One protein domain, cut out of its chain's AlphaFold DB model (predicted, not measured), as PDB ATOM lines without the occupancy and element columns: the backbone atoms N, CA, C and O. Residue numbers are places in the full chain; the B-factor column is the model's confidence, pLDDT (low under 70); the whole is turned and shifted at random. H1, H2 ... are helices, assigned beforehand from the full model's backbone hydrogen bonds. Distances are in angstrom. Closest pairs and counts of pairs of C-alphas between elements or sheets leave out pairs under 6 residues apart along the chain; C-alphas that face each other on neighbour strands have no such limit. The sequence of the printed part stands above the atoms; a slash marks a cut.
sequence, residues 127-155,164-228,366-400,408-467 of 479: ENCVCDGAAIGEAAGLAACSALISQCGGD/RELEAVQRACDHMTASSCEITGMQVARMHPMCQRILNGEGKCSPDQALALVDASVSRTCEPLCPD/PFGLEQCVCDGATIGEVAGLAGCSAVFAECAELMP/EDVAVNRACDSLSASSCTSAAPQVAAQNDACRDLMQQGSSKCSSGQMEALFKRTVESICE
ATOM      1  N   GLU A 127      42.016  41.090 -92.919       77.25
ATOM      2  CA  GLU A 127      42.317  39.985 -92.005       77.25
ATOM      3  C   GLU A 127      41.216  39.734 -90.966       77.25
ATOM      4  O   GLU A 127      41.006  38.584 -90.584       77.25
ATOM      5  N   ASN A 128      40.457  40.767 -90.586       70.44
ATOM      6  CA  ASN A 128      39.292  40.607 -89.714       70.44
ATOM      7  C   ASN A 128      38.163  39.892 -90.473       70.44
ATOM      8  O   ASN A 128      37.715  38.841 -90.030       70.44
ATOM      9  N   CYS A 129      37.833  40.343 -91.691       78.12
ATOM     10  CA  CYS A 129      36.839  39.711 -92.574       78.12
ATOM     11  C   CYS A 129      37.111  38.211 -92.794       78.12
ATOM     12  O   CYS A 129      36.221  37.369 -92.671       78.12
ATOM     13  N   VAL A 130      38.374  37.859 -93.062       78.69
ATOM     14  CA  VAL A 130      38.817  36.464 -93.225       78.69
ATOM     15  C   VAL A 130      38.523  35.618 -91.980       78.69
ATOM     16  O   VAL A 130      38.263  34.425 -92.121       78.69
ATOM     17  N   CYS A 131      38.527  36.202 -90.784       73.31
ATOM     18  CA  CYS A 131      38.353  35.480 -89.528       73.31
ATOM     19  C   CYS A 131      36.947  35.544 -88.938       73.31
ATOM     20  O   CYS A 131      36.485  34.526 -88.431       73.31
ATOM     21  N   ASP A 132      36.241  36.665 -89.079       72.00
ATOM     22  CA  ASP A 132      34.800  36.739 -88.843       72.00
ATOM     23  C   ASP A 132      34.102  35.703 -89.737       72.00
ATOM     24  O   ASP A 132      33.333  34.870 -89.260       72.00
ATOM     25  N   GLY A 133      34.487  35.646 -91.019       72.62
ATOM     26  CA  GLY A 133      34.072  34.597 -91.945       72.62
ATOM     27  C   GLY A 133      34.422  33.187 -91.468       72.62
ATOM     28  O   GLY A 133      33.562  32.314 -91.494       72.62
ATOM     29  N   ALA A 134      35.650  32.940 -91.001       74.69
ATOM     30  CA  ALA A 134      36.046  31.615 -90.512       74.69
ATOM     31  C   ALA A 134      35.253  31.182 -89.262       74.69
ATOM     32  O   ALA A 134      34.827  30.032 -89.192       74.69
ATOM     33  N   ALA A 135      34.999  32.093 -88.318       70.31
ATOM     34  CA  ALA A 135      34.214  31.829 -87.112       70.31
ATOM     35  C   ALA A 135      32.732  31.558 -87.434       70.31
ATOM     36  O   ALA A 135      32.155  30.596 -86.921       70.31
ATOM     37  N   ILE A 136      32.136  32.335 -88.348       72.50
ATOM     38  CA  ILE A 136      30.797  32.052 -88.894       72.50
ATOM     39  C   ILE A 136      30.800  30.689 -89.608       72.50
ATOM     40  O   ILE A 136      29.839  29.939 -89.491       72.50
ATOM     41  N   GLY A 137      31.896  30.322 -90.279       70.12
ATOM     42  CA  GLY A 137      32.081  29.006 -90.890       70.12
ATOM     43  C   GLY A 137      32.115  27.854 -89.892       70.12
ATOM     44  O   GLY A 137      31.471  26.836 -90.125       70.12
ATOM     45  N   GLU A 138      32.809  27.993 -88.762       73.62
ATOM     46  CA  GLU A 138      32.794  26.960 -87.718       73.62
ATOM     47  C   GLU A 138      31.375  26.782 -87.135       73.62
ATOM     48  O   GLU A 138      30.892  25.650 -87.033       73.62
ATOM     49  N   ALA A 139      30.651  27.880 -86.886       71.56
ATOM     50  CA  ALA A 139      29.240  27.842 -86.490       71.56
ATOM     51  C   ALA A 139      28.325  27.220 -87.569       71.56
ATOM     52  O   ALA A 139      27.476  26.384 -87.255       71.56
ATOM     53  N   ALA A 140      28.523  27.562 -88.846       70.75
ATOM     54  CA  ALA A 140      27.797  26.986 -89.979       70.75
ATOM     55  C   ALA A 140      28.053  25.478 -90.119       70.75
ATOM     56  O   ALA A 140      27.136  24.723 -90.436       70.75
ATOM     57  N   GLY A 141      29.280  25.025 -89.837       72.62
ATOM     58  CA  GLY A 141      29.643  23.610 -89.786       72.62
ATOM     59  C   GLY A 141      28.905  22.858 -88.678       72.62
ATOM     60  O   GLY A 141      28.344  21.795 -88.944       72.62
ATOM     61  N   LEU A 142      28.829  23.426 -87.467       75.88
ATOM     62  CA  LEU A 142      28.046  22.857 -86.360       75.88
ATOM     63  C   LEU A 142      26.550  22.780 -86.705       75.88
ATOM     64  O   LEU A 142      25.948  21.715 -86.572       75.88
ATOM     65  N   ALA A 143      25.965  23.872 -87.208       69.88
ATOM     66  CA  ALA A 143      24.550  23.938 -87.584       69.88
ATOM     67  C   ALA A 143      24.196  22.991 -88.748       69.88
ATOM     68  O   ALA A 143      23.139  22.360 -88.758       69.88
ATOM     69  N   ALA A 144      25.093  22.832 -89.723       74.19
ATOM     70  CA  ALA A 144      24.923  21.855 -90.790       74.19
ATOM     71  C   ALA A 144      25.042  20.411 -90.269       74.19
ATOM     72  O   ALA A 144      24.273  19.550 -90.695       74.19
ATOM     73  N   CYS A 145      25.929  20.138 -89.306       79.50
ATOM     74  CA  CYS A 145      26.019  18.834 -88.647       79.50
ATOM     75  C   CYS A 145      24.781  18.494 -87.795       79.50
ATOM     76  O   CYS A 145      24.293  17.366 -87.874       79.50
ATOM     77  N   SER A 146      24.212  19.435 -87.034       74.75
ATOM     78  CA  SER A 146      22.964  19.187 -86.289       74.75
ATOM     79  C   SER A 146      21.755  19.024 -87.224       74.75
ATOM     80  O   SER A 146      20.899  18.168 -86.983       74.75
ATOM     81  N   ALA A 147      21.721  19.739 -88.356       71.12
ATOM     82  CA  ALA A 147      20.745  19.513 -89.425       71.12
ATOM     83  C   ALA A 147      20.879  18.115 -90.068       71.12
ATOM     84  O   ALA A 147      19.865  17.483 -90.372       71.12
ATOM     85  N   LEU A 148      22.102  17.588 -90.231       80.38
ATOM     86  CA  LEU A 148      22.316  16.199 -90.662       80.38
ATOM     87  C   LEU A 148      21.810  15.190 -89.629       80.38
ATOM     88  O   LEU A 148      21.127  14.236 -89.997       80.38
ATOM     89  N   ILE A 149      22.148  15.376 -88.353       78.25
ATOM     90  CA  ILE A 149      21.775  14.437 -87.288       78.25
ATOM     91  C   ILE A 149      20.249  14.405 -87.117       78.25
ATOM     92  O   ILE A 149      19.667  13.325 -87.097       78.25
ATOM     93  N   SER A 150      19.577  15.559 -87.114       72.56
ATOM     94  CA  SER A 150      18.112  15.636 -86.985       72.56
ATOM     95  C   SER A 150      17.352  15.095 -88.207       72.56
ATOM     96  O   SER A 150      16.442  14.282 -88.053       72.56
ATOM     97  N   GLN A 151      17.714  15.495 -89.433       79.88
ATOM     98  CA  GLN A 151      16.976  15.081 -90.642       79.88
ATOM     99  C   GLN A 151      17.359  13.678 -91.132       79.88
ATOM    100  O   GLN A 151      16.533  12.964 -91.703       79.88
ATOM    101  N   CYS A 152      18.619  13.286 -90.939       86.38
ATOM    102  CA  CYS A 152      19.210  12.101 -91.550       86.38
ATOM    103  C   CYS A 152      19.846  11.118 -90.550       86.38
ATOM    104  O   CYS A 152      20.142   9.994 -90.957       86.38
ATOM    105  N   GLY A 153      20.023  11.455 -89.270       73.44
ATOM    106  CA  GLY A 153      20.486  10.543 -88.211       73.44
ATOM    107  C   GLY A 153      19.399   9.553 -87.788       73.44
ATOM    108  O   GLY A 153      18.880   9.600 -86.678       73.44
ATOM    109  N   GLY A 154      19.008   8.668 -88.707       57.69
ATOM    110  CA  GLY A 154      17.842   7.802 -88.559       57.69
ATOM    111  C   GLY A 154      17.940   6.800 -87.414       57.69
ATOM    112  O   GLY A 154      18.543   5.745 -87.587       57.69
ATOM    113  N   ASP A 155      17.284   7.131 -86.299       55.84
ATOM    114  CA  ASP A 155      16.989   6.259 -85.147       55.84
ATOM    115  C   ASP A 155      18.254   5.665 -84.490       55.84
ATOM    116  O   ASP A 155      18.220   4.637 -83.817       55.84
ATOM    117  N   ARG A 164       6.279   6.361 -72.699       65.50
ATOM    118  CA  ARG A 164       5.935   7.507 -71.825       65.50
ATOM    119  C   ARG A 164       7.144   8.019 -71.046       65.50
ATOM    120  O   ARG A 164       7.397   9.219 -71.032       65.50
ATOM    121  N   GLU A 165       7.907   7.124 -70.415       66.88
ATOM    122  CA  GLU A 165       9.110   7.508 -69.659       66.88
ATOM    123  C   GLU A 165      10.168   8.125 -70.581       66.88
ATOM    124  O   GLU A 165      10.787   9.123 -70.220       66.88
ATOM    125  N   LEU A 166      10.312   7.600 -71.804       70.81
ATOM    126  CA  LEU A 166      11.215   8.184 -72.793       70.81
ATOM    127  C   LEU A 166      10.760   9.567 -73.259       70.81
ATOM    128  O   LEU A 166      11.581  10.463 -73.407       70.81
ATOM    129  N   GLU A 167       9.458   9.750 -73.474       77.00
ATOM    130  CA  GLU A 167       8.895  11.027 -73.916       77.00
ATOM    131  C   GLU A 167       9.092  12.113 -72.846       77.00
ATOM    132  O   GLU A 167       9.465  13.238 -73.164       77.00
ATOM    133  N   ALA A 168       8.940  11.758 -71.565       76.81
ATOM    134  CA  ALA A 168       9.245  12.645 -70.445       76.81
ATOM    135  C   ALA A 168      10.747  12.986 -70.353       76.81
ATOM    136  O   ALA A 168      11.094  14.144 -70.122       76.81
ATOM    137  N   VAL A 169      11.638  12.009 -70.569       79.00
ATOM    138  CA  VAL A 169      13.096  12.238 -70.621       79.00
ATOM    139  C   VAL A 169      13.477  13.124 -71.812       79.00
ATOM    140  O   VAL A 169      14.286  14.033 -71.637       79.00
ATOM    141  N   GLN A 170      12.865  12.932 -72.985       79.50
ATOM    142  CA  GLN A 170      13.107  13.769 -74.161       79.50
ATOM    143  C   GLN A 170      12.606  15.201 -73.937       79.50
ATOM    144  O   GLN A 170      13.388  16.128 -74.102       79.50
ATOM    145  N   ARG A 171      11.373  15.407 -73.447       81.88
ATOM    146  CA  ARG A 171      10.878  16.762 -73.132       81.88
ATOM    147  C   ARG A 171      11.741  17.475 -72.081       81.88
ATOM    148  O   ARG A 171      11.984  18.673 -72.201       81.88
ATOM    149  N   ALA A 172      12.248  16.753 -71.077       82.50
ATOM    150  CA  ALA A 172      13.206  17.306 -70.117       82.50
ATOM    151  C   ALA A 172      14.543  17.677 -70.788       82.50
ATOM    152  O   ALA A 172      15.073  18.760 -70.540       82.50
ATOM    153  N   CYS A 173      15.066  16.805 -71.656       84.56
ATOM    154  CA  CYS A 173      16.262  17.044 -72.465       84.56
ATOM    155  C   CYS A 173      16.105  18.300 -73.334       84.56
ATOM    156  O   CYS A 173      16.942  19.194 -73.255       84.56
ATOM    157  N   ASP A 174      15.008  18.420 -74.083       83.00
ATOM    158  CA  ASP A 174      14.715  19.551 -74.969       83.00
ATOM    159  C   ASP A 174      14.615  20.868 -74.179       83.00
ATOM    160  O   ASP A 174      15.263  21.855 -74.531       83.00
ATOM    161  N   HIS A 175      13.887  20.876 -73.055       85.56
ATOM    162  CA  HIS A 175      13.759  22.053 -72.186       85.56
ATOM    163  C   HIS A 175      15.104  22.481 -71.575       85.56
ATOM    164  O   HIS A 175      15.413  23.672 -71.509       85.56
ATOM    165  N   MET A 176      15.936  21.535 -71.125       84.12
ATOM    166  CA  MET A 176      17.277  21.852 -70.614       84.12
ATOM    167  C   MET A 176      18.243  22.282 -71.721       84.12
ATOM    168  O   MET A 176      19.098  23.129 -71.473       84.12
ATOM    169  N   THR A 177      18.080  21.755 -72.935       84.12
ATOM    170  CA  THR A 177      18.847  22.160 -74.121       84.12
ATOM    171  C   THR A 177      18.538  23.619 -74.464       84.12
ATOM    172  O   THR A 177      19.457  24.433 -74.545       84.12
ATOM    173  N   ALA A 178      17.254  23.980 -74.569       85.94
ATOM    174  CA  ALA A 178      16.801  25.352 -74.812       85.94
ATOM    175  C   ALA A 178      17.235  26.309 -73.686       85.94
ATOM    176  O   ALA A 178      17.874  27.325 -73.948       85.94
ATOM    177  N   SER A 179      16.986  25.952 -72.420       87.56
ATOM    178  CA  SER A 179      17.350  26.792 -71.271       87.56
ATOM    179  C   SER A 179      18.866  26.999 -71.144       87.56
ATOM    180  O   SER A 179      19.318  28.125 -70.927       87.56
ATOM    181  N   SER A 180      19.678  25.952 -71.342       87.06
ATOM    182  CA  SER A 180      21.138  26.101 -71.337       87.06
ATOM    183  C   SER A 180      21.639  26.879 -72.555       87.06
ATOM    184  O   SER A 180      22.603  27.632 -72.429       87.06
ATOM    185  N   CYS A 181      20.977  26.759 -73.709       90.38
ATOM    186  CA  CYS A 181      21.267  27.573 -74.885       90.38
ATOM    187  C   CYS A 181      21.026  29.063 -74.607       90.38
ATOM    188  O   CYS A 181      21.918  29.874 -74.856       90.38
ATOM    189  N   GLU A 182      19.883  29.436 -74.023       89.94
ATOM    190  CA  GLU A 182      19.585  30.838 -73.706       89.94
ATOM    191  C   GLU A 182      20.552  31.409 -72.662       89.94
ATOM    192  O   GLU A 182      21.102  32.498 -72.849       89.94
ATOM    193  N   ILE A 183      20.824  30.655 -71.591       90.00
ATOM    194  CA  ILE A 183      21.760  31.059 -70.535       90.00
ATOM    195  C   ILE A 183      23.171  31.249 -71.108       90.00
ATOM    196  O   ILE A 183      23.779  32.304 -70.902       90.00
ATOM    197  N   THR A 184      23.697  30.266 -71.848       86.81
ATOM    198  CA  THR A 184      25.043  30.353 -72.425       86.81
ATOM    199  C   THR A 184      25.119  31.410 -73.526       86.81
ATOM    200  O   THR A 184      26.091  32.160 -73.554       86.81
ATOM    201  N   GLY A 185      24.095  31.562 -74.368       86.31
ATOM    202  CA  GLY A 185      24.054  32.583 -75.418       86.31
ATOM    203  C   GLY A 185      24.017  34.003 -74.869       86.31
ATOM    204  O   GLY A 185      24.838  34.838 -75.260       86.31
ATOM    205  N   MET A 186      23.161  34.270 -73.882       93.06
ATOM    206  CA  MET A 186      23.136  35.568 -73.203       93.06
ATOM    207  C   MET A 186      24.422  35.828 -72.409       93.06
ATOM    208  O   MET A 186      24.872  36.974 -72.341       93.06
ATOM    209  N   GLN A 187      25.062  34.798 -71.843       90.38
ATOM    210  CA  GLN A 187      26.366  34.948 -71.196       90.38
ATOM    211  C   GLN A 187      27.473  35.269 -72.213       90.38
ATOM    212  O   GLN A 187      28.219  36.224 -72.007       90.38
ATOM    213  N   VAL A 188      27.574  34.520 -73.314       85.50
ATOM    214  CA  VAL A 188      28.567  34.736 -74.377       85.50
ATOM    215  C   VAL A 188      28.403  36.125 -74.985       85.50
ATOM    216  O   VAL A 188      29.385  36.861 -75.062       85.50
ATOM    217  N   ALA A 189      27.175  36.553 -75.286       87.00
ATOM    218  CA  ALA A 189      26.922  37.899 -75.792       87.00
ATOM    219  C   ALA A 189      27.334  39.003 -74.801       87.00
ATOM    220  O   ALA A 189      27.993  39.970 -75.183       87.00
ATOM    221  N   ARG A 190      27.042  38.831 -73.503       89.75
ATOM    222  CA  ARG A 190      27.476  39.760 -72.440       89.75
ATOM    223  C   ARG A 190      28.983  39.733 -72.164       89.75
ATOM    224  O   ARG A 190      29.482  40.662 -71.532       89.75
ATOM    225  N   MET A 191      29.714  38.707 -72.597       85.00
ATOM    226  CA  MET A 191      31.179  38.625 -72.485       85.00
ATOM    227  C   MET A 191      31.905  39.060 -73.766       85.00
ATOM    228  O   MET A 191      33.074  39.433 -73.699       85.00
ATOM    229  N   HIS A 192      31.242  39.031 -74.925       87.31
ATOM    230  CA  HIS A 192      31.879  39.305 -76.208       87.31
ATOM    231  C   HIS A 192      32.243  40.798 -76.359       87.31
ATOM    232  O   HIS A 192      31.339  41.643 -76.338       87.31
ATOM    233  N   PRO A 193      33.526  41.171 -76.565       80.38
ATOM    234  CA  PRO A 193      33.965  42.569 -76.484       80.38
ATOM    235  C   PRO A 193      33.249  43.535 -77.438       80.38
ATOM    236  O   PRO A 193      32.994  44.682 -77.073       80.38
ATOM    237  N   MET A 194      32.887  43.088 -78.647       79.31
ATOM    238  CA  MET A 194      32.159  43.937 -79.601       79.31
ATOM    239  C   MET A 194      30.715  44.207 -79.162       79.31
ATOM    240  O   MET A 194      30.227  45.322 -79.332       79.31
ATOM    241  N   CYS A 195      30.047  43.224 -78.550       86.12
ATOM    242  CA  CYS A 195      28.681  43.394 -78.061       86.12
ATOM    243  C   CYS A 195      28.662  44.180 -76.743       86.12
ATOM    244  O   CYS A 195      27.854  45.094 -76.609       86.12
ATOM    245  N   GLN A 196      29.618  43.940 -75.831       91.75
ATOM    246  CA  GLN A 196      29.778  44.731 -74.602       91.75
ATOM    247  C   GLN A 196      29.824  46.239 -74.864       91.75
ATOM    248  O   GLN A 196      29.147  46.991 -74.171       91.75
ATOM    249  N   ARG A 197      30.581  46.699 -75.869       88.44
ATOM    250  CA  ARG A 197      30.656  48.132 -76.208       88.44
ATOM    251  C   ARG A 197      29.288  48.706 -76.587       88.44
ATOM    252  O   ARG A 197      28.902  49.752 -76.077       88.44
ATOM    253  N   ILE A 198      28.522  47.995 -77.415       89.38
ATOM    254  CA  ILE A 198      27.187  48.431 -77.858       89.38
ATOM    255  C   ILE A 198      26.172  48.357 -76.702       89.38
ATOM    256  O   ILE A 198      25.414  49.301 -76.498       89.38
ATOM    257  N   LEU A 199      26.210  47.294 -75.890       91.00
ATOM    258  CA  LEU A 199      25.398  47.147 -74.672       91.00
ATOM    259  C   LEU A 199      25.720  48.221 -73.616       91.00
ATOM    260  O   LEU A 199      24.832  48.637 -72.879       91.00
ATOM    261  N   ASN A 200      26.956  48.725 -73.573       93.75
ATOM    262  CA  ASN A 200      27.362  49.861 -72.739       93.75
ATOM    263  C   ASN A 200      26.985  51.234 -73.342       93.75
ATOM    264  O   ASN A 200      27.270  52.264 -72.731       93.75
ATOM    265  N   GLY A 201      26.345  51.271 -74.518       91.00
ATOM    266  CA  GLY A 201      25.884  52.498 -75.172       91.00
ATOM    267  C   GLY A 201      26.870  53.140 -76.155       91.00
ATOM    268  O   GLY A 201      26.640  54.272 -76.572       91.00
ATOM    269  N   GLU A 202      27.942  52.457 -76.576       88.00
ATOM    270  CA  GLU A 202      28.838  52.923 -77.656       88.00
ATOM    271  C   GLU A 202      28.249  52.653 -79.062       88.00
ATOM    272  O   GLU A 202      28.932  52.170 -79.968       88.00
ATOM    273  N   GLY A 203      26.951  52.912 -79.245       87.38
ATOM    274  CA  GLY A 203      26.209  52.601 -80.466       87.38
ATOM    275  C   GLY A 203      24.988  53.498 -80.677       87.38
ATOM    276  O   GLY A 203      24.737  54.428 -79.916       87.38
ATOM    277  N   LYS A 204      24.228  53.219 -81.740       91.19
ATOM    278  CA  LYS A 204      23.050  54.014 -82.145       91.19
ATOM    279  C   LYS A 204      21.778  53.645 -81.378       91.19
ATOM    280  O   LYS A 204      20.886  54.477 -81.238       91.19
ATOM    281  N   CYS A 205      21.693  52.404 -80.907       93.06
ATOM    282  CA  CYS A 205      20.617  51.927 -80.042       93.06
ATOM    283  C   CYS A 205      20.847  52.346 -78.588       93.06
ATOM    284  O   CYS A 205      21.988  52.522 -78.160       93.06
ATOM    285  N   SER A 206      19.776  52.401 -77.791       95.81
ATOM    286  CA  SER A 206      19.940  52.362 -76.334       95.81
ATOM    287  C   SER A 206      20.489  50.994 -75.886       95.81
ATOM    288  O   SER A 206      20.262  49.995 -76.580       95.81
ATOM    289  N   PRO A 207      21.141  50.911 -74.710       95.00
ATOM    290  CA  PRO A 207      21.470  49.644 -74.054       95.00
ATOM    291  C   PRO A 207      20.305  48.648 -74.020       95.00
ATOM    292  O   PRO A 207      20.498  47.474 -74.321       95.00
ATOM    293  N   ASP A 208      19.087  49.119 -73.732       96.38
ATOM    294  CA  ASP A 208      17.887  48.276 -73.653       96.38
ATOM    295  C   ASP A 208      17.483  47.710 -75.023       96.38
ATOM    296  O   ASP A 208      17.127  46.538 -75.130       96.38
ATOM    297  N   GLN A 209      17.572  48.518 -76.087       95.56
ATOM    298  CA  GLN A 209      17.282  48.082 -77.455       95.56
ATOM    299  C   GLN A 209      18.354  47.111 -77.968       95.56
ATOM    300  O   GLN A 209      18.019  46.119 -78.614       95.56
ATOM    301  N   ALA A 210      19.630  47.363 -77.662       94.31
ATOM    302  CA  ALA A 210      20.713  46.437 -77.973       94.31
ATOM    303  C   ALA A 210      20.531  45.106 -77.223       94.31
ATOM    304  O   ALA A 210      20.627  44.047 -77.834       94.31
ATOM    305  N   LEU A 211      20.190  45.142 -75.930       95.62
ATOM    306  CA  LEU A 211      19.929  43.940 -75.139       95.62
ATOM    307  C   LEU A 211      18.732  43.152 -75.683       95.62
ATOM    308  O   LEU A 211      18.859  41.947 -75.866       95.62
ATOM    309  N   ALA A 212      17.620  43.818 -76.010       95.31
ATOM    310  CA  ALA A 212      16.440  43.181 -76.601       95.31
ATOM    311  C   ALA A 212      16.717  42.543 -77.978       95.31
ATOM    312  O   ALA A 212      16.065  41.570 -78.347       95.31
ATOM    313  N   LEU A 213      17.692  43.062 -78.734       92.56
ATOM    314  CA  LEU A 213      18.143  42.469 -79.996       92.56
ATOM    315  C   LEU A 213      19.088  41.271 -79.799       92.56
ATOM    316  O   LEU A 213      19.028  40.347 -80.608       92.56
ATOM    317  N   VAL A 214      19.896  41.228 -78.726       91.75
ATOM    318  CA  VAL A 214      20.569  39.976 -78.318       91.75
ATOM    319  C   VAL A 214      19.508  38.939 -77.956       91.75
ATOM    320  O   VAL A 214      19.488  37.859 -78.536       91.75
ATOM    321  N   ASP A 215      18.616  39.297 -77.032       94.19
ATOM    322  CA  ASP A 215      17.587  38.447 -76.426       94.19
ATOM    323  C   ASP A 215      16.707  37.789 -77.506       94.19
ATOM    324  O   ASP A 215      16.706  36.570 -77.667       94.19
ATOM    325  N   ALA A 216      16.102  38.596 -78.387       90.75
ATOM    326  CA  ALA A 216      15.262  38.121 -79.490       90.75
ATOM    327  C   ALA A 216      16.011  37.354 -80.604       90.75
ATOM    328  O   ALA A 216      15.364  36.754 -81.470       90.75
ATOM    329  N   SER A 217      17.349  37.388 -80.627       87.94
ATOM    330  CA  SER A 217      18.179  36.576 -81.527       87.94
ATOM    331  C   SER A 217      18.611  35.263 -80.871       87.94
ATOM    332  O   SER A 217      18.616  34.223 -81.534       87.94
ATOM    333  N   VAL A 218      18.957  35.301 -79.580       88.31
ATOM    334  CA  VAL A 218      19.312  34.126 -78.778       88.31
ATOM    335  C   VAL A 218      18.093  33.224 -78.634       88.31
ATOM    336  O   VAL A 218      18.156  32.091 -79.100       88.31
ATOM    337  N   SER A 219      16.961  33.725 -78.128       90.19
ATOM    338  CA  SER A 219      15.746  32.913 -77.965       90.19
ATOM    339  C   SER A 219      15.260  32.311 -79.284       90.19
ATOM    340  O   SER A 219      14.891  31.149 -79.299       90.19
ATOM    341  N   ARG A 220      15.364  33.016 -80.424       86.75
ATOM    342  CA  ARG A 220      15.018  32.454 -81.752       86.75
ATOM    343  C   ARG A 220      15.964  31.336 -82.214       86.75
ATOM    344  O   ARG A 220      15.587  30.506 -83.032       86.75
ATOM    345  N   THR A 221      17.206  31.331 -81.737       83.06
ATOM    346  CA  THR A 221      18.197  30.287 -82.057       83.06
ATOM    347  C   THR A 221      18.113  29.113 -81.073       83.06
ATOM    348  O   THR A 221      18.448  27.987 -81.431       83.06
ATOM    349  N   CYS A 222      17.641  29.374 -79.852       88.81
ATOM    350  CA  CYS A 222      17.414  28.395 -78.791       88.81
ATOM    351  C   CYS A 222      15.976  27.842 -78.748       88.81
ATOM    352  O   CYS A 222      15.696  26.955 -77.942       88.81
ATOM    353  N   GLU A 223      15.073  28.354 -79.592       88.81
ATOM    354  CA  GLU A 223      13.675  27.932 -79.686       88.81
ATOM    355  C   GLU A 223      13.612  26.429 -80.018       88.81
ATOM    356  O   GLU A 223      14.224  25.991 -81.000       88.81
ATOM    357  N   PRO A 224      12.931  25.600 -79.202       75.38
ATOM    358  CA  PRO A 224      12.934  24.157 -79.399       75.38
ATOM    359  C   PRO A 224      12.289  23.794 -80.740       75.38
ATOM    360  O   PRO A 224      11.251  24.334 -81.115       75.38
ATOM    361  N   LEU A 225      12.866  22.812 -81.441       59.22
ATOM    362  CA  LEU A 225      12.475  22.403 -82.804       59.22
ATOM    363  C   LEU A 225      11.024  21.887 -82.946       59.22
ATOM    364  O   LEU A 225      10.594  21.569 -84.055       59.22
ATOM    365  N   CYS A 226      10.277  21.788 -81.846       67.62
ATOM    366  CA  CYS A 226       8.869  21.418 -81.803       67.62
ATOM    367  C   CYS A 226       8.108  22.299 -80.785       67.62
ATOM    368  O   CYS A 226       7.863  21.853 -79.664       67.62
ATOM    369  N   PRO A 227       7.721  23.540 -81.141       56.00
ATOM    370  CA  PRO A 227       6.940  24.402 -80.248       56.00
ATOM    371  C   PRO A 227       5.532  23.838 -79.974       56.00
ATOM    372  O   PRO A 227       4.998  24.023 -78.889       56.00
ATOM    373  N   ASP A 228       4.961  23.079 -80.917       59.41
ATOM    374  CA  ASP A 228       3.655  22.415 -80.779       59.41
ATOM    375  C   ASP A 228       3.738  21.010 -80.127       59.41
ATOM    376  O   ASP A 228       2.790  20.227 -80.217       59.41
ATOM    377  N   PRO A 366      20.735  12.457 -63.748       69.19
ATOM    378  CA  PRO A 366      20.138  11.152 -63.977       69.19
ATOM    379  C   PRO A 366      19.788  10.979 -65.465       69.19
ATOM    380  O   PRO A 366      19.545  11.949 -66.176       69.19
ATOM    381  N   PHE A 367      19.727   9.728 -65.923       74.00
ATOM    382  CA  PHE A 367      19.286   9.339 -67.275       74.00
ATOM    383  C   PHE A 367      20.126   9.853 -68.469       74.00
ATOM    384  O   PHE A 367      19.679   9.714 -69.602       74.00
ATOM    385  N   GLY A 368      21.344  10.372 -68.256       72.31
ATOM    386  CA  GLY A 368      22.222  10.856 -69.339       72.31
ATOM    387  C   GLY A 368      21.953  12.303 -69.773       72.31
ATOM    388  O   GLY A 368      22.403  12.746 -70.830       72.31
ATOM    389  N   LEU A 369      21.178  13.039 -68.973       78.50
ATOM    390  CA  LEU A 369      20.699  14.387 -69.278       78.50
ATOM    391  C   LEU A 369      21.806  15.464 -69.274       78.50
ATOM    392  O   LEU A 369      21.579  16.585 -69.728       78.50
ATOM    393  N   GLU A 370      23.014  15.135 -68.811       80.50
ATOM    394  CA  GLU A 370      24.209  15.977 -68.911       80.50
ATOM    395  C   GLU A 370      24.624  16.284 -70.356       80.50
ATOM    396  O   GLU A 370      25.138  17.376 -70.608       80.50
ATOM    397  N   GLN A 371      24.336  15.391 -71.309       77.56
ATOM    398  CA  GLN A 371      24.592  15.665 -72.723       77.56
ATOM    399  C   GLN A 371      23.667  16.777 -73.242       77.56
ATOM    400  O   GLN A 371      24.147  17.726 -73.852       77.56
ATOM    401  N   CYS A 372      22.373  16.734 -72.900       82.44
ATOM    402  CA  CYS A 372      21.370  17.730 -73.301       82.44
ATOM    403  C   CYS A 372      21.756  19.157 -72.874       82.44
ATOM    404  O   CYS A 372      21.694  20.101 -73.659       82.44
ATOM    405  N   VAL A 373      22.219  19.310 -71.627       80.94
ATOM    406  CA  VAL A 373      22.687  20.601 -71.098       80.94
ATOM    407  C   VAL A 373      23.862  21.141 -71.921       80.94
ATOM    408  O   VAL A 373      23.942  22.343 -72.159       80.94
ATOM    409  N   CYS A 374      24.760  20.278 -72.397       79.19
ATOM    410  CA  CYS A 374      25.976  20.710 -73.081       79.19
ATOM    411  C   CYS A 374      25.873  20.803 -74.602       79.19
ATOM    412  O   CYS A 374      26.523  21.669 -75.189       79.19
ATOM    413  N   ASP A 375      24.995  20.024 -75.230       74.44
ATOM    414  CA  ASP A 375      24.508  20.311 -76.578       74.44
ATOM    415  C   ASP A 375      23.817  21.685 -76.568       74.44
ATOM    416  O   ASP A 375      24.161  22.558 -77.366       74.44
ATOM    417  N   GLY A 376      22.960  21.935 -75.568       76.94
ATOM    418  CA  GLY A 376      22.342  23.236 -75.303       76.94
ATOM    419  C   GLY A 376      23.360  24.363 -75.146       76.94
ATOM    420  O   GLY A 376      23.295  25.346 -75.874       76.94
ATOM    421  N   ALA A 377      24.349  24.217 -74.262       75.12
ATOM    422  CA  ALA A 377      25.409  25.212 -74.081       75.12
ATOM    423  C   ALA A 377      26.232  25.459 -75.365       75.12
ATOM    424  O   ALA A 377      26.607  26.597 -75.643       75.12
ATOM    425  N   THR A 378      26.479  24.423 -76.174       76.19
ATOM    426  CA  THR A 378      27.214  24.535 -77.449       76.19
ATOM    427  C   THR A 378      26.405  25.299 -78.500       76.19
ATOM    428  O   THR A 378      26.940  26.184 -79.168       76.19
ATOM    429  N   ILE A 379      25.099  25.024 -78.612       77.94
ATOM    430  CA  ILE A 379      24.178  25.817 -79.443       77.94
ATOM    431  C   ILE A 379      24.086  27.248 -78.888       77.94
ATOM    432  O   ILE A 379      24.081  28.205 -79.658       77.94
ATOM    433  N   GLY A 380      24.120  27.411 -77.563       75.62
ATOM    434  CA  GLY A 380      24.166  28.697 -76.872       75.62
ATOM    435  C   GLY A 380      25.388  29.541 -77.234       75.62
ATOM    436  O   GLY A 380      25.236  30.724 -77.519       75.62
ATOM    437  N   GLU A 381      26.593  28.964 -77.301       74.81
ATOM    438  CA  GLU A 381      27.804  29.690 -77.733       74.81
ATOM    439  C   GLU A 381      27.625  30.261 -79.157       74.81
ATOM    440  O   GLU A 381      27.936  31.430 -79.398       74.81
ATOM    441  N   VAL A 382      26.990  29.507 -80.065       76.31
ATOM    442  CA  VAL A 382      26.611  29.982 -81.411       76.31
ATOM    443  C   VAL A 382      25.497  31.041 -81.365       76.31
ATOM    444  O   VAL A 382      25.617  32.083 -82.013       76.31
ATOM    445  N   ALA A 383      24.439  30.829 -80.579       74.19
ATOM    446  CA  ALA A 383      23.318  31.758 -80.421       74.19
ATOM    447  C   ALA A 383      23.767  33.121 -79.867       74.19
ATOM    448  O   ALA A 383      23.322  34.168 -80.339       74.19
ATOM    449  N   GLY A 384      24.700  33.122 -78.911       75.19
ATOM    450  CA  GLY A 384      25.300  34.331 -78.349       75.19
ATOM    451  C   GLY A 384      26.125  35.111 -79.371       75.19
ATOM    452  O   GLY A 384      26.024  36.336 -79.431       75.19
ATOM    453  N   LEU A 385      26.889  34.421 -80.224       77.31
ATOM    454  CA  LEU A 385      27.625  35.045 -81.330       77.31
ATOM    455  C   LEU A 385      26.683  35.590 -82.421       77.31
ATOM    456  O   LEU A 385      26.926  36.682 -82.938       77.31
ATOM    457  N   ALA A 386      25.575  34.903 -82.714       72.06
ATOM    458  CA  ALA A 386      24.527  35.405 -83.609       72.06
ATOM    459  C   ALA A 386      23.812  36.645 -83.031       72.06
ATOM    460  O   ALA A 386      23.609  37.631 -83.737       72.06
ATOM    461  N   GLY A 387      23.515  36.656 -81.727       76.12
ATOM    462  CA  GLY A 387      23.002  37.841 -81.033       76.12
ATOM    463  C   GLY A 387      23.988  39.013 -81.054       76.12
ATOM    464  O   GLY A 387      23.586  40.157 -81.265       76.12
ATOM    465  N   CYS A 388      25.294  38.742 -80.932       81.81
ATOM    466  CA  CYS A 388      26.332  39.759 -81.104       81.81
ATOM    467  C   CYS A 388      26.327  40.371 -82.507       81.81
ATOM    468  O   CYS A 388      26.443  41.590 -82.624       81.81
ATOM    469  N   SER A 389      26.232  39.553 -83.560       74.81
ATOM    470  CA  SER A 389      26.296  40.038 -84.943       74.81
ATOM    471  C   SER A 389      25.013  40.757 -85.366       74.81
ATOM    472  O   SER A 389      25.105  41.789 -86.027       74.81
ATOM    473  N   ALA A 390      23.839  40.312 -84.903       74.50
ATOM    474  CA  ALA A 390      22.572  41.026 -85.078       74.50
ATOM    475  C   ALA A 390      22.612  42.425 -84.430       74.50
ATOM    476  O   ALA A 390      22.294  43.428 -85.073       74.50
ATOM    477  N   VAL A 391      23.092  42.515 -83.184       82.00
ATOM    478  CA  VAL A 391      23.296  43.797 -82.490       82.00
ATOM    479  C   VAL A 391      24.377  44.641 -83.158       82.00
ATOM    480  O   VAL A 391      24.239  45.859 -83.228       82.00
ATOM    481  N   PHE A 392      25.437  44.042 -83.698       80.25
ATOM    482  CA  PHE A 392      26.434  44.799 -84.450       80.25
ATOM    483  C   PHE A 392      25.853  45.374 -85.754       80.25
ATOM    484  O   PHE A 392      26.095  46.537 -86.063       80.25
ATOM    485  N   ALA A 393      25.043  44.610 -86.488       74.50
ATOM    486  CA  ALA A 393      24.434  45.052 -87.741       74.50
ATOM    487  C   ALA A 393      23.429  46.207 -87.555       74.50
ATOM    488  O   ALA A 393      23.478  47.183 -88.305       74.50
ATOM    489  N   GLU A 394      22.550  46.120 -86.550       82.88
ATOM    490  CA  GLU A 394      21.514  47.132 -86.279       82.88
ATOM    491  C   GLU A 394      22.028  48.304 -85.425       82.88
ATOM    492  O   GLU A 394      21.762  49.474 -85.709       82.88
ATOM    493  N   CYS A 395      22.766  48.001 -84.353       86.81
ATOM    494  CA  CYS A 395      23.037  48.945 -83.271       86.81
ATOM    495  C   CYS A 395      24.457  49.495 -83.231       86.81
ATOM    496  O   CYS A 395      24.676  50.493 -82.534       86.81
ATOM    497  N   ALA A 396      25.425  48.910 -83.947       78.62
ATOM    498  CA  ALA A 396      26.756  49.493 -83.963       78.62
ATOM    499  C   ALA A 396      26.699  50.909 -84.546       78.62
ATOM    500  O   ALA A 396      26.233  51.155 -85.671       78.62
ATOM    501  N   GLU A 397      27.343  51.841 -83.848       64.19
ATOM    502  CA  GLU A 397      28.002  52.918 -84.562       64.19
ATOM    503  C   GLU A 397      29.267  52.362 -85.233       64.19
ATOM    504  O   GLU A 397      30.401  52.747 -84.954       64.19
ATOM    505  N   LEU A 398      29.031  51.521 -86.248       49.75
ATOM    506  CA  LEU A 398      29.646  51.773 -87.537       49.75
ATOM    507  C   LEU A 398      29.442  53.270 -87.821       49.75
ATOM    508  O   LEU A 398      28.387  53.701 -88.296       49.75
ATOM    509  N   MET A 399      30.448  54.053 -87.436       39.06
ATOM    510  CA  MET A 399      31.358  54.652 -88.401       39.06
ATOM    511  C   MET A 399      31.662  53.606 -89.490       39.06
ATOM    512  O   MET A 399      32.579  52.800 -89.322       39.06
ATOM    513  N   PRO A 400      30.894  53.549 -90.596       39.16
ATOM    514  CA  PRO A 400      31.422  52.946 -91.813       39.16
ATOM    515  C   PRO A 400      32.747  53.638 -92.162       39.16
ATOM    516  O   PRO A 400      32.959  54.780 -91.758       39.16
ATOM    517  N   GLU A 408      36.697  53.395-103.654       72.06
ATOM    518  CA  GLU A 408      37.685  52.564-102.960       72.06
ATOM    519  C   GLU A 408      37.048  51.851-101.758       72.06
ATOM    520  O   GLU A 408      37.212  50.642-101.604       72.06
ATOM    521  N   ASP A 409      36.213  52.543-100.980       66.94
ATOM    522  CA  ASP A 409      35.507  51.954 -99.837       66.94
ATOM    523  C   ASP A 409      34.471  50.913-100.282       66.94
ATOM    524  O   ASP A 409      34.300  49.874 -99.640       66.94
ATOM    525  N   VAL A 410      33.805  51.134-101.421       72.50
ATOM    526  CA  VAL A 410      32.913  50.132-102.033       72.50
ATOM    527  C   VAL A 410      33.701  48.884-102.455       72.50
ATOM    528  O   VAL A 410      33.226  47.766-102.250       72.50
ATOM    529  N   ALA A 411      34.916  49.049-102.990       75.94
ATOM    530  CA  ALA A 411      35.778  47.933-103.370       75.94
ATOM    531  C   ALA A 411      36.316  47.150-102.157       75.94
ATOM    532  O   ALA A 411      36.285  45.919-102.182       75.94
ATOM    533  N   VAL A 412      36.747  47.832-101.087       76.19
ATOM    534  CA  VAL A 412      37.232  47.193 -99.846       76.19
ATOM    535  C   VAL A 412      36.131  46.371 -99.182       76.19
ATOM    536  O   VAL A 412      36.361  45.213 -98.845       76.19
ATOM    537  N   ASN A 413      34.915  46.912 -99.053       72.25
ATOM    538  CA  ASN A 413      33.807  46.159 -98.457       72.25
ATOM    539  C   ASN A 413      33.418  44.947 -99.321       72.25
ATOM    540  O   ASN A 413      33.307  43.849 -98.798       72.25
ATOM    541  N   ARG A 414      33.344  45.090-100.652       78.94
ATOM    542  CA  ARG A 414      33.060  43.949-101.543       78.94
ATOM    543  C   ARG A 414      34.139  42.859-101.485       78.94
ATOM    544  O   ARG A 414      33.840  41.681-101.680       78.94
ATOM    545  N   ALA A 415      35.395  43.240-101.239       82.00
ATOM    546  CA  ALA A 415      36.472  42.291-100.972       82.00
ATOM    547  C   ALA A 415      36.293  41.611 -99.604       82.00
ATOM    548  O   ALA A 415      36.450  40.397 -99.529       82.00
ATOM    549  N   CYS A 416      35.909  42.363 -98.567       81.88
ATOM    550  CA  CYS A 416      35.571  41.846 -97.239       81.88
ATOM    551  C   CYS A 416      34.448  40.798 -97.317       81.88
ATOM    552  O   CYS A 416      34.689  39.654 -96.953       81.88
ATOM    553  N   ASP A 417      33.287  41.134 -97.894       80.00
ATOM    554  CA  ASP A 417      32.127  40.233 -98.017       80.00
ATOM    555  C   ASP A 417      32.493  38.907 -98.717       80.00
ATOM    556  O   ASP A 417      32.154  37.815 -98.255       80.00
ATOM    557  N   SER A 418      33.240  39.004 -99.823       85.44
ATOM    558  CA  SER A 418      33.705  37.859-100.614       85.44
ATOM    559  C   SER A 418      34.726  36.997 -99.858       85.44
ATOM    560  O   SER A 418      34.649  35.766 -99.884       85.44
ATOM    561  N   LEU A 419      35.661  37.630 -99.137       85.69
ATOM    562  CA  LEU A 419      36.630  36.934 -98.291       85.69
ATOM    563  C   LEU A 419      35.928  36.220 -97.134       85.69
ATOM    564  O   LEU A 419      36.168  35.028 -96.953       85.69
ATOM    565  N   SER A 420      35.014  36.892 -96.430       81.69
ATOM    566  CA  SER A 420      34.233  36.324 -95.329       81.69
ATOM    567  C   SER A 420      33.456  35.080 -95.769       81.69
ATOM    568  O   SER A 420      33.579  34.029 -95.141       81.69
ATOM    569  N   ALA A 421      32.733  35.149 -96.894       84.00
ATOM    570  CA  ALA A 421      32.006  34.004 -97.447       84.00
ATOM    571  C   ALA A 421      32.948  32.847 -97.852       84.00
ATOM    572  O   ALA A 421      32.650  31.673 -97.606       84.00
ATOM    573  N   SER A 422      34.122  33.157 -98.420       86.75
ATOM    574  CA  SER A 422      35.128  32.148 -98.792       86.75
ATOM    575  C   SER A 422      35.797  31.478 -97.582       86.75
ATOM    576  O   SER A 422      36.046  30.272 -97.601       86.75
ATOM    577  N   SER A 423      36.028  32.220 -96.495       86.81
ATOM    578  CA  SER A 423      36.503  31.670 -95.222       86.81
ATOM    579  C   SER A 423      35.428  30.824 -94.546       86.81
ATOM    580  O   SER A 423      35.719  29.734 -94.067       86.81
ATOM    581  N   CYS A 424      34.173  31.280 -94.563       89.19
ATOM    582  CA  CYS A 424      33.047  30.562 -93.971       89.19
ATOM    583  C   CYS A 424      32.859  29.182 -94.618       89.19
ATOM    584  O   CYS A 424      32.906  28.146 -93.948       89.19
ATOM    585  N   THR A 425      32.775  29.156 -95.950       88.94
ATOM    586  CA  THR A 425      32.618  27.917 -96.733       88.94
ATOM    587  C   THR A 425      33.830  26.978 -96.675       88.94
ATOM    588  O   THR A 425      33.674  25.781 -96.918       88.94
ATOM    589  N   SER A 426      35.028  27.471 -96.327       90.94
ATOM    590  CA  SER A 426      36.244  26.649 -96.174       90.94
ATOM    591  C   SER A 426      36.563  26.233 -94.730       90.94
ATOM    592  O   SER A 426      37.284  25.249 -94.531       90.94
ATOM    593  N   ALA A 427      36.000  26.905 -93.721       85.38
ATOM    594  CA  ALA A 427      36.077  26.501 -92.318       85.38
ATOM    595  C   ALA A 427      35.024  25.435 -91.958       85.38
ATOM    596  O   ALA A 427      35.363  24.437 -91.321       85.38
ATOM    597  N   ALA A 428      33.779  25.574 -92.430       85.06
ATOM    598  CA  ALA A 428      32.679  24.670 -92.069       85.06
ATOM    599  C   ALA A 428      32.958  23.159 -92.277       85.06
ATOM    600  O   ALA A 428      32.634  22.369 -91.385       85.06
ATOM    601  N   PRO A 429      33.608  22.704 -93.374       88.12
ATOM    602  CA  PRO A 429      33.932  21.285 -93.552       88.12
ATOM    603  C   PRO A 429      34.953  20.741 -92.541       88.12
ATOM    604  O   PRO A 429      35.030  19.529 -92.348       88.12
ATOM    605  N   GLN A 430      35.743  21.606 -91.895       87.81
ATOM    606  CA  GLN A 430      36.746  21.200 -90.904       87.81
ATOM    607  C   GLN A 430      36.070  20.759 -89.603       87.81
ATOM    608  O   GLN A 430      36.426  19.718 -89.053       87.81
ATOM    609  N   VAL A 431      35.028  21.478 -89.176       81.56
ATOM    610  CA  VAL A 431      34.166  21.088 -88.049       81.56
ATOM    611  C   VAL A 431      33.488  19.746 -88.320       81.56
ATOM    612  O   VAL A 431      33.507  18.859 -87.471       81.56
ATOM    613  N   ALA A 432      32.968  19.543 -89.533       80.19
ATOM    614  CA  ALA A 432      32.338  18.280 -89.917       80.19
ATOM    615  C   ALA A 432      33.311  17.090 -90.013       80.19
ATOM    616  O   ALA A 432      32.872  15.945 -89.975       80.19
ATOM    617  N   ALA A 433      34.621  17.335 -90.124       85.56
ATOM    618  CA  ALA A 433      35.651  16.300 -90.035       85.56
ATOM    619  C   ALA A 433      36.076  15.997 -88.582       85.56
ATOM    620  O   ALA A 433      36.491  14.869 -88.295       85.56
ATOM    621  N   GLN A 434      35.972  16.989 -87.689       81.94
ATOM    622  CA  GLN A 434      36.284  16.891 -86.256       81.94
ATOM    623  C   GLN A 434      35.130  16.289 -85.438       81.94
ATOM    624  O   GLN A 434      35.378  15.580 -84.469       81.94
ATOM    625  N   ASN A 435      33.875  16.523 -85.831       83.38
ATOM    626  CA  ASN A 435      32.712  15.890 -85.213       83.38
ATOM    627  C   ASN A 435      32.542  14.455 -85.747       83.38
ATOM    628  O   ASN A 435      32.083  14.258 -86.874       83.38
ATOM    629  N   ASP A 436      32.904  13.461 -84.930       83.00
ATOM    630  CA  ASP A 436      32.878  12.037 -85.295       83.00
ATOM    631  C   ASP A 436      31.519  11.574 -85.846       83.00
ATOM    632  O   ASP A 436      31.471  10.950 -86.904       83.00
ATOM    633  N   ALA A 437      30.409  11.924 -85.187       82.88
ATOM    634  CA  ALA A 437      29.070  11.508 -85.611       82.88
ATOM    635  C   ALA A 437      28.668  12.121 -86.965       82.88
ATOM    636  O   ALA A 437      28.140  11.429 -87.836       82.88
ATOM    637  N   CYS A 438      28.954  13.408 -87.174       85.62
ATOM    638  CA  CYS A 438      28.700  14.108 -88.432       85.62
ATOM    639  C   CYS A 438      29.555  13.550 -89.579       85.62
ATOM    640  O   CYS A 438      29.046  13.312 -90.679       85.62
ATOM    641  N   ARG A 439      30.839  13.284 -89.312       92.12
ATOM    642  CA  ARG A 439      31.764  12.668 -90.265       92.12
ATOM    643  C   ARG A 439      31.299  11.273 -90.667       92.12
ATOM    644  O   ARG A 439      31.251  10.970 -91.858       92.12
ATOM    645  N   ASP A 440      30.964  10.435 -89.693       87.62
ATOM    646  CA  ASP A 440      30.590   9.045 -89.930       87.62
ATOM    647  C   ASP A 440      29.244   8.955 -90.667       87.62
ATOM    648  O   ASP A 440      29.134   8.178 -91.617       87.62
ATOM    649  N   LEU A 441      28.276   9.828 -90.346       87.00
ATOM    650  CA  LEU A 441      27.065  10.018 -91.152       87.00
ATOM    651  C   LEU A 441      27.420  10.421 -92.595       87.00
ATOM    652  O   LEU A 441      27.034   9.718 -93.528       87.00
ATOM    653  N   MET A 442      28.210  11.479 -92.818       91.75
ATOM    654  CA  MET A 442      28.570  11.896 -94.184       91.75
ATOM    655  C   MET A 442      29.340  10.827 -94.976       91.75
ATOM    656  O   MET A 442      29.183  10.755 -96.195       91.75
ATOM    657  N   GLN A 443      30.141   9.977 -94.327       93.56
ATOM    658  CA  GLN A 443      30.869   8.890 -94.994       93.56
ATOM    659  C   GLN A 443      29.994   7.665 -95.293       93.56
ATOM    660  O   GLN A 443      30.117   7.076 -96.368       93.56
ATOM    661  N   GLN A 444      29.134   7.258 -94.357       92.56
ATOM    662  CA  GLN A 444      28.420   5.975 -94.417       92.56
ATOM    663  C   GLN A 444      26.968   6.118 -94.904       92.56
ATOM    664  O   GLN A 444      26.403   5.179 -95.468       92.56
ATOM    665  N   GLY A 445      26.370   7.299 -94.740       89.50
ATOM    666  CA  GLY A 445      24.930   7.503 -94.845       89.50
ATOM    667  C   GLY A 445      24.176   6.943 -93.634       89.50
ATOM    668  O   GLY A 445      24.748   6.633 -92.591       89.50
ATOM    669  N   SER A 446      22.864   6.795 -93.783       90.44
ATOM    670  CA  SER A 446      21.975   6.163 -92.809       90.44
ATOM    671  C   SER A 446      20.851   5.388 -93.500       90.44
ATOM    672  O   SER A 446      20.759   5.324 -94.727       90.44
ATOM    673  N   SER A 447      19.942   4.837 -92.695       87.69
ATOM    674  CA  SER A 447      18.656   4.285 -93.134       87.69
ATOM    675  C   SER A 447      17.736   5.308 -93.822       87.69
ATOM    676  O   SER A 447      16.904   4.906 -94.636       87.69
ATOM    677  N   LYS A 448      17.868   6.609 -93.511       89.88
ATOM    678  CA  LYS A 448      16.980   7.686 -93.999       89.88
ATOM    679  C   LYS A 448      17.587   8.493 -95.154       89.88
ATOM    680  O   LYS A 448      16.851   8.898 -96.052       89.88
ATOM    681  N   CYS A 449      18.907   8.690 -95.174       94.62
ATOM    682  CA  CYS A 449      19.606   9.450 -96.217       94.62
ATOM    683  C   CYS A 449      20.899   8.751 -96.646       94.62
ATOM    684  O   CYS A 449      21.709   8.362 -95.810       94.62
ATOM    685  N   SER A 450      21.156   8.662 -97.951       95.75
ATOM    686  CA  SER A 450      22.478   8.253 -98.447       95.75
ATOM    687  C   SER A 450      23.554   9.302 -98.126       95.75
ATOM    688  O   SER A 450      23.253  10.491 -98.027       95.75
ATOM    689  N   SER A 451      24.819   8.872 -98.043       93.62
ATOM    690  CA  SER A 451      25.992   9.752 -97.866       93.62
ATOM    691  C   SER A 451      25.964  10.968 -98.813       93.62
ATOM    692  O   SER A 451      26.091  12.101 -98.359       93.62
ATOM    693  N   GLY A 452      25.656  10.777-100.103       95.19
ATOM    694  CA  GLY A 452      25.553  11.881-101.069       95.19
ATOM    695  C   GLY A 452      24.358  12.826-100.854       95.19
ATOM    696  O   GLY A 452      24.431  13.994-101.228       95.19
ATOM    697  N   GLN A 453      23.263  12.367-100.233       94.12
ATOM    698  CA  GLN A 453      22.170  13.256 -99.806       94.12
ATOM    699  C   GLN A 453      22.560  14.063 -98.566       94.12
ATOM    700  O   GLN A 453      22.197  15.232 -98.481       94.12
ATOM    701  N   MET A 454      23.316  13.463 -97.640       92.62
ATOM    702  CA  MET A 454      23.873  14.170 -96.488       92.62
ATOM    703  C   MET A 454      24.901  15.213 -96.933       92.62
ATOM    704  O   MET A 454      24.750  16.377 -96.600       92.62
ATOM    705  N   GLU A 455      25.875  14.858 -97.774       94.19
ATOM    706  CA  GLU A 455      26.854  15.813 -98.312       94.19
ATOM    707  C   GLU A 455      26.167  17.000 -99.021       94.19
ATOM    708  O   GLU A 455      26.565  18.151 -98.846       94.19
ATOM    709  N   ALA A 456      25.088  16.742 -99.772       94.06
ATOM    710  CA  ALA A 456      24.292  17.780-100.429       94.06
ATOM    711  C   ALA A 456      23.430  18.620 -99.463       94.06
ATOM    712  O   ALA A 456      23.189  19.796 -99.738       94.06
ATOM    713  N   LEU A 457      22.948  18.045 -98.355       91.06
ATOM    714  CA  LEU A 457      22.232  18.777 -97.305       91.06
ATOM    715  C   LEU A 457      23.200  19.652 -96.501       91.06
ATOM    716  O   LEU A 457      22.949  20.842 -96.351       91.06
ATOM    717  N   PHE A 458      24.338  19.092 -96.081       92.69
ATOM    718  CA  PHE A 458      25.415  19.803 -95.397       92.69
ATOM    719  C   PHE A 458      25.888  21.004 -96.214       92.69
ATOM    720  O   PHE A 458      25.873  22.127 -95.716       92.69
ATOM    721  N   LYS A 459      26.234  20.786 -97.491       92.56
ATOM    722  CA  LYS A 459      26.657  21.860 -98.398       92.56
ATOM    723  C   LYS A 459      25.594  22.938 -98.536       92.56
ATOM    724  O   LYS A 459      25.933  24.094 -98.342       92.56
ATOM    725  N   ARG A 460      24.321  22.584 -98.748       90.19
ATOM    726  CA  ARG A 460      23.233  23.572 -98.833       90.19
ATOM    727  C   ARG A 460      23.076  24.389 -97.548       90.19
ATOM    728  O   ARG A 460      22.851  25.590 -97.632       90.19
ATOM    729  N   THR A 461      23.178  23.764 -96.375       84.38
ATOM    730  CA  THR A 461      23.066  24.476 -95.092       84.38
ATOM    731  C   THR A 461      24.263  25.402 -94.869       84.38
ATOM    732  O   THR A 461      24.066  26.560 -94.517       84.38
ATOM    733  N   VAL A 462      25.489  24.949 -95.156       88.06
ATOM    734  CA  VAL A 462      26.690  25.802 -95.117       88.06
ATOM    735  C   VAL A 462      26.589  26.945 -96.128       88.06
ATOM    736  O   VAL A 462      26.804  28.091 -95.759       88.06
ATOM    737  N   GLU A 463      26.218  26.665 -97.378       88.44
ATOM    738  CA  GLU A 463      26.014  27.666 -98.434       88.44
ATOM    739  C   GLU A 463      24.978  28.715 -98.006       88.44
ATOM    740  O   GLU A 463      25.248  29.900 -98.146       88.44
ATOM    741  N   SER A 464      23.856  28.305 -97.403       82.50
ATOM    742  CA  SER A 464      22.791  29.208 -96.938       82.50
ATOM    743  C   SER A 464      23.140  30.033 -95.692       82.50
ATOM    744  O   SER A 464      22.469  31.033 -95.446       82.50
ATOM    745  N   ILE A 465      24.123  29.619 -94.882       79.88
ATOM    746  CA  ILE A 465      24.596  30.378 -93.705       79.88
ATOM    747  C   ILE A 465      25.791  31.270 -94.083       79.88
ATOM    748  O   ILE A 465      25.939  32.371 -93.560       79.88
ATOM    749  N   CYS A 466      26.627  30.810 -95.015       86.19
ATOM    750  CA  CYS A 466      27.778  31.537 -95.544       86.19
ATOM    751  C   CYS A 466      27.443  32.457 -96.733       86.19
ATOM    752  O   CYS A 466      28.354  33.097 -97.267       86.19
ATOM    753  N   GLU A 467      26.186  32.510 -97.189       85.69
ATOM    754  CA  GLU A 467      25.768  33.419 -98.258       85.69
ATOM    755  C   GLU A 467      25.963  34.873 -97.785       85.69
ATOM    756  O   GLU A 467      25.504  35.233 -96.697       85.69
TER     757      GLU A 467
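What this domain is: This is residues 127 to 155, 164 to 228, 366 to 400 and 408 to 467 of the 479 residues of a protein of Tetraselmis chuii (UniProt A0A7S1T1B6). Two elongated lobes of helices lie side by side, one of H2, H3, H4 and H5, the other of H1, H6, H7 and H8, and they come near each other only at H1 and H5. In each, two long helices cross with a shorter one packed on them, and a short helix sits at one end: H3 and H7, at opposite ends of the domain. The printed part has 189 residues, with eight named helices, H1 to H8 in order, and no named strand: all helix. It is compact, with a radius of gyration of the C-alphas of 18.1 A and spans of 54 by 35 by 26 A.

Where its parts are: The longest helices are H2, residues 165 to 191, 38.3 A, from C-alpha 165 at (9.110, 7.508, -69.659), and H6, residues 408 to 434, 39.4 A. H1 is residues 127 to 152, 36.2 A, and H5 is 370 to 395, 36.0 A. H3 is 193 to 199, H4 207 to 222, H7 436 to 444 and H8 451 to 466, ending at C-alpha 466 at (27.778, 31.537, -95.544).

How they stand to each other: H1, H2, H4, H5, H6 and H8 form an up and down bundle, each running against the one before it in the chain. H2 touches H5 at a steep tilt of 39 degrees, with the C-alphas of Gly 185 and Gly 384 closest at 3.6 A. H4 touches H5 at 41 degrees, a steep tilt, closest at the C-alphas of Val 214 and Gly 387, 4.2 A. H3 touches H5 residues 388 to 395 alone, closest at the C-alphas of Cys 195 and Cys 388, 5.3 A. H1 and H5 are close but not clearly touching, the C-alphas of Ala 139 and Val 382 being 6.1 A apart. H1 touches H6 at a steep tilt of 41 degrees, closest at the C-alphas of Gly 137 and Cys 424, 3.6 A, and H8 at 40 degrees, also steep, closest at the C-alphas of Ala 144 and Phe 458, 5.1 A. H7 touches H8 residues 451 to 455 alone, closest at the C-alphas of Met 442 and Ser 451, 5.0 A. Every O i to N i+4 pair is within hydrogen-bond range in H1, H2, H5, H7 and H8; the count is 2 of 3 in H3, 11 of 12 in H4 and 20 of 23 in H6.

The domain as a whole: The C-alphas farthest apart, of Arg 164 and Glu 408, are 63.3 A apart. Residues 156 to 163, 229 to 365 and 401 to 407 are cut out, with C-alpha gaps of 17.4 A, 26.1 A and 12.8 A. Of the links that are printed whole, none is long. The mean pLDDT of the printed part is 81.6; 15 residues are under 70, among them 225 to 228 and 397 to 400.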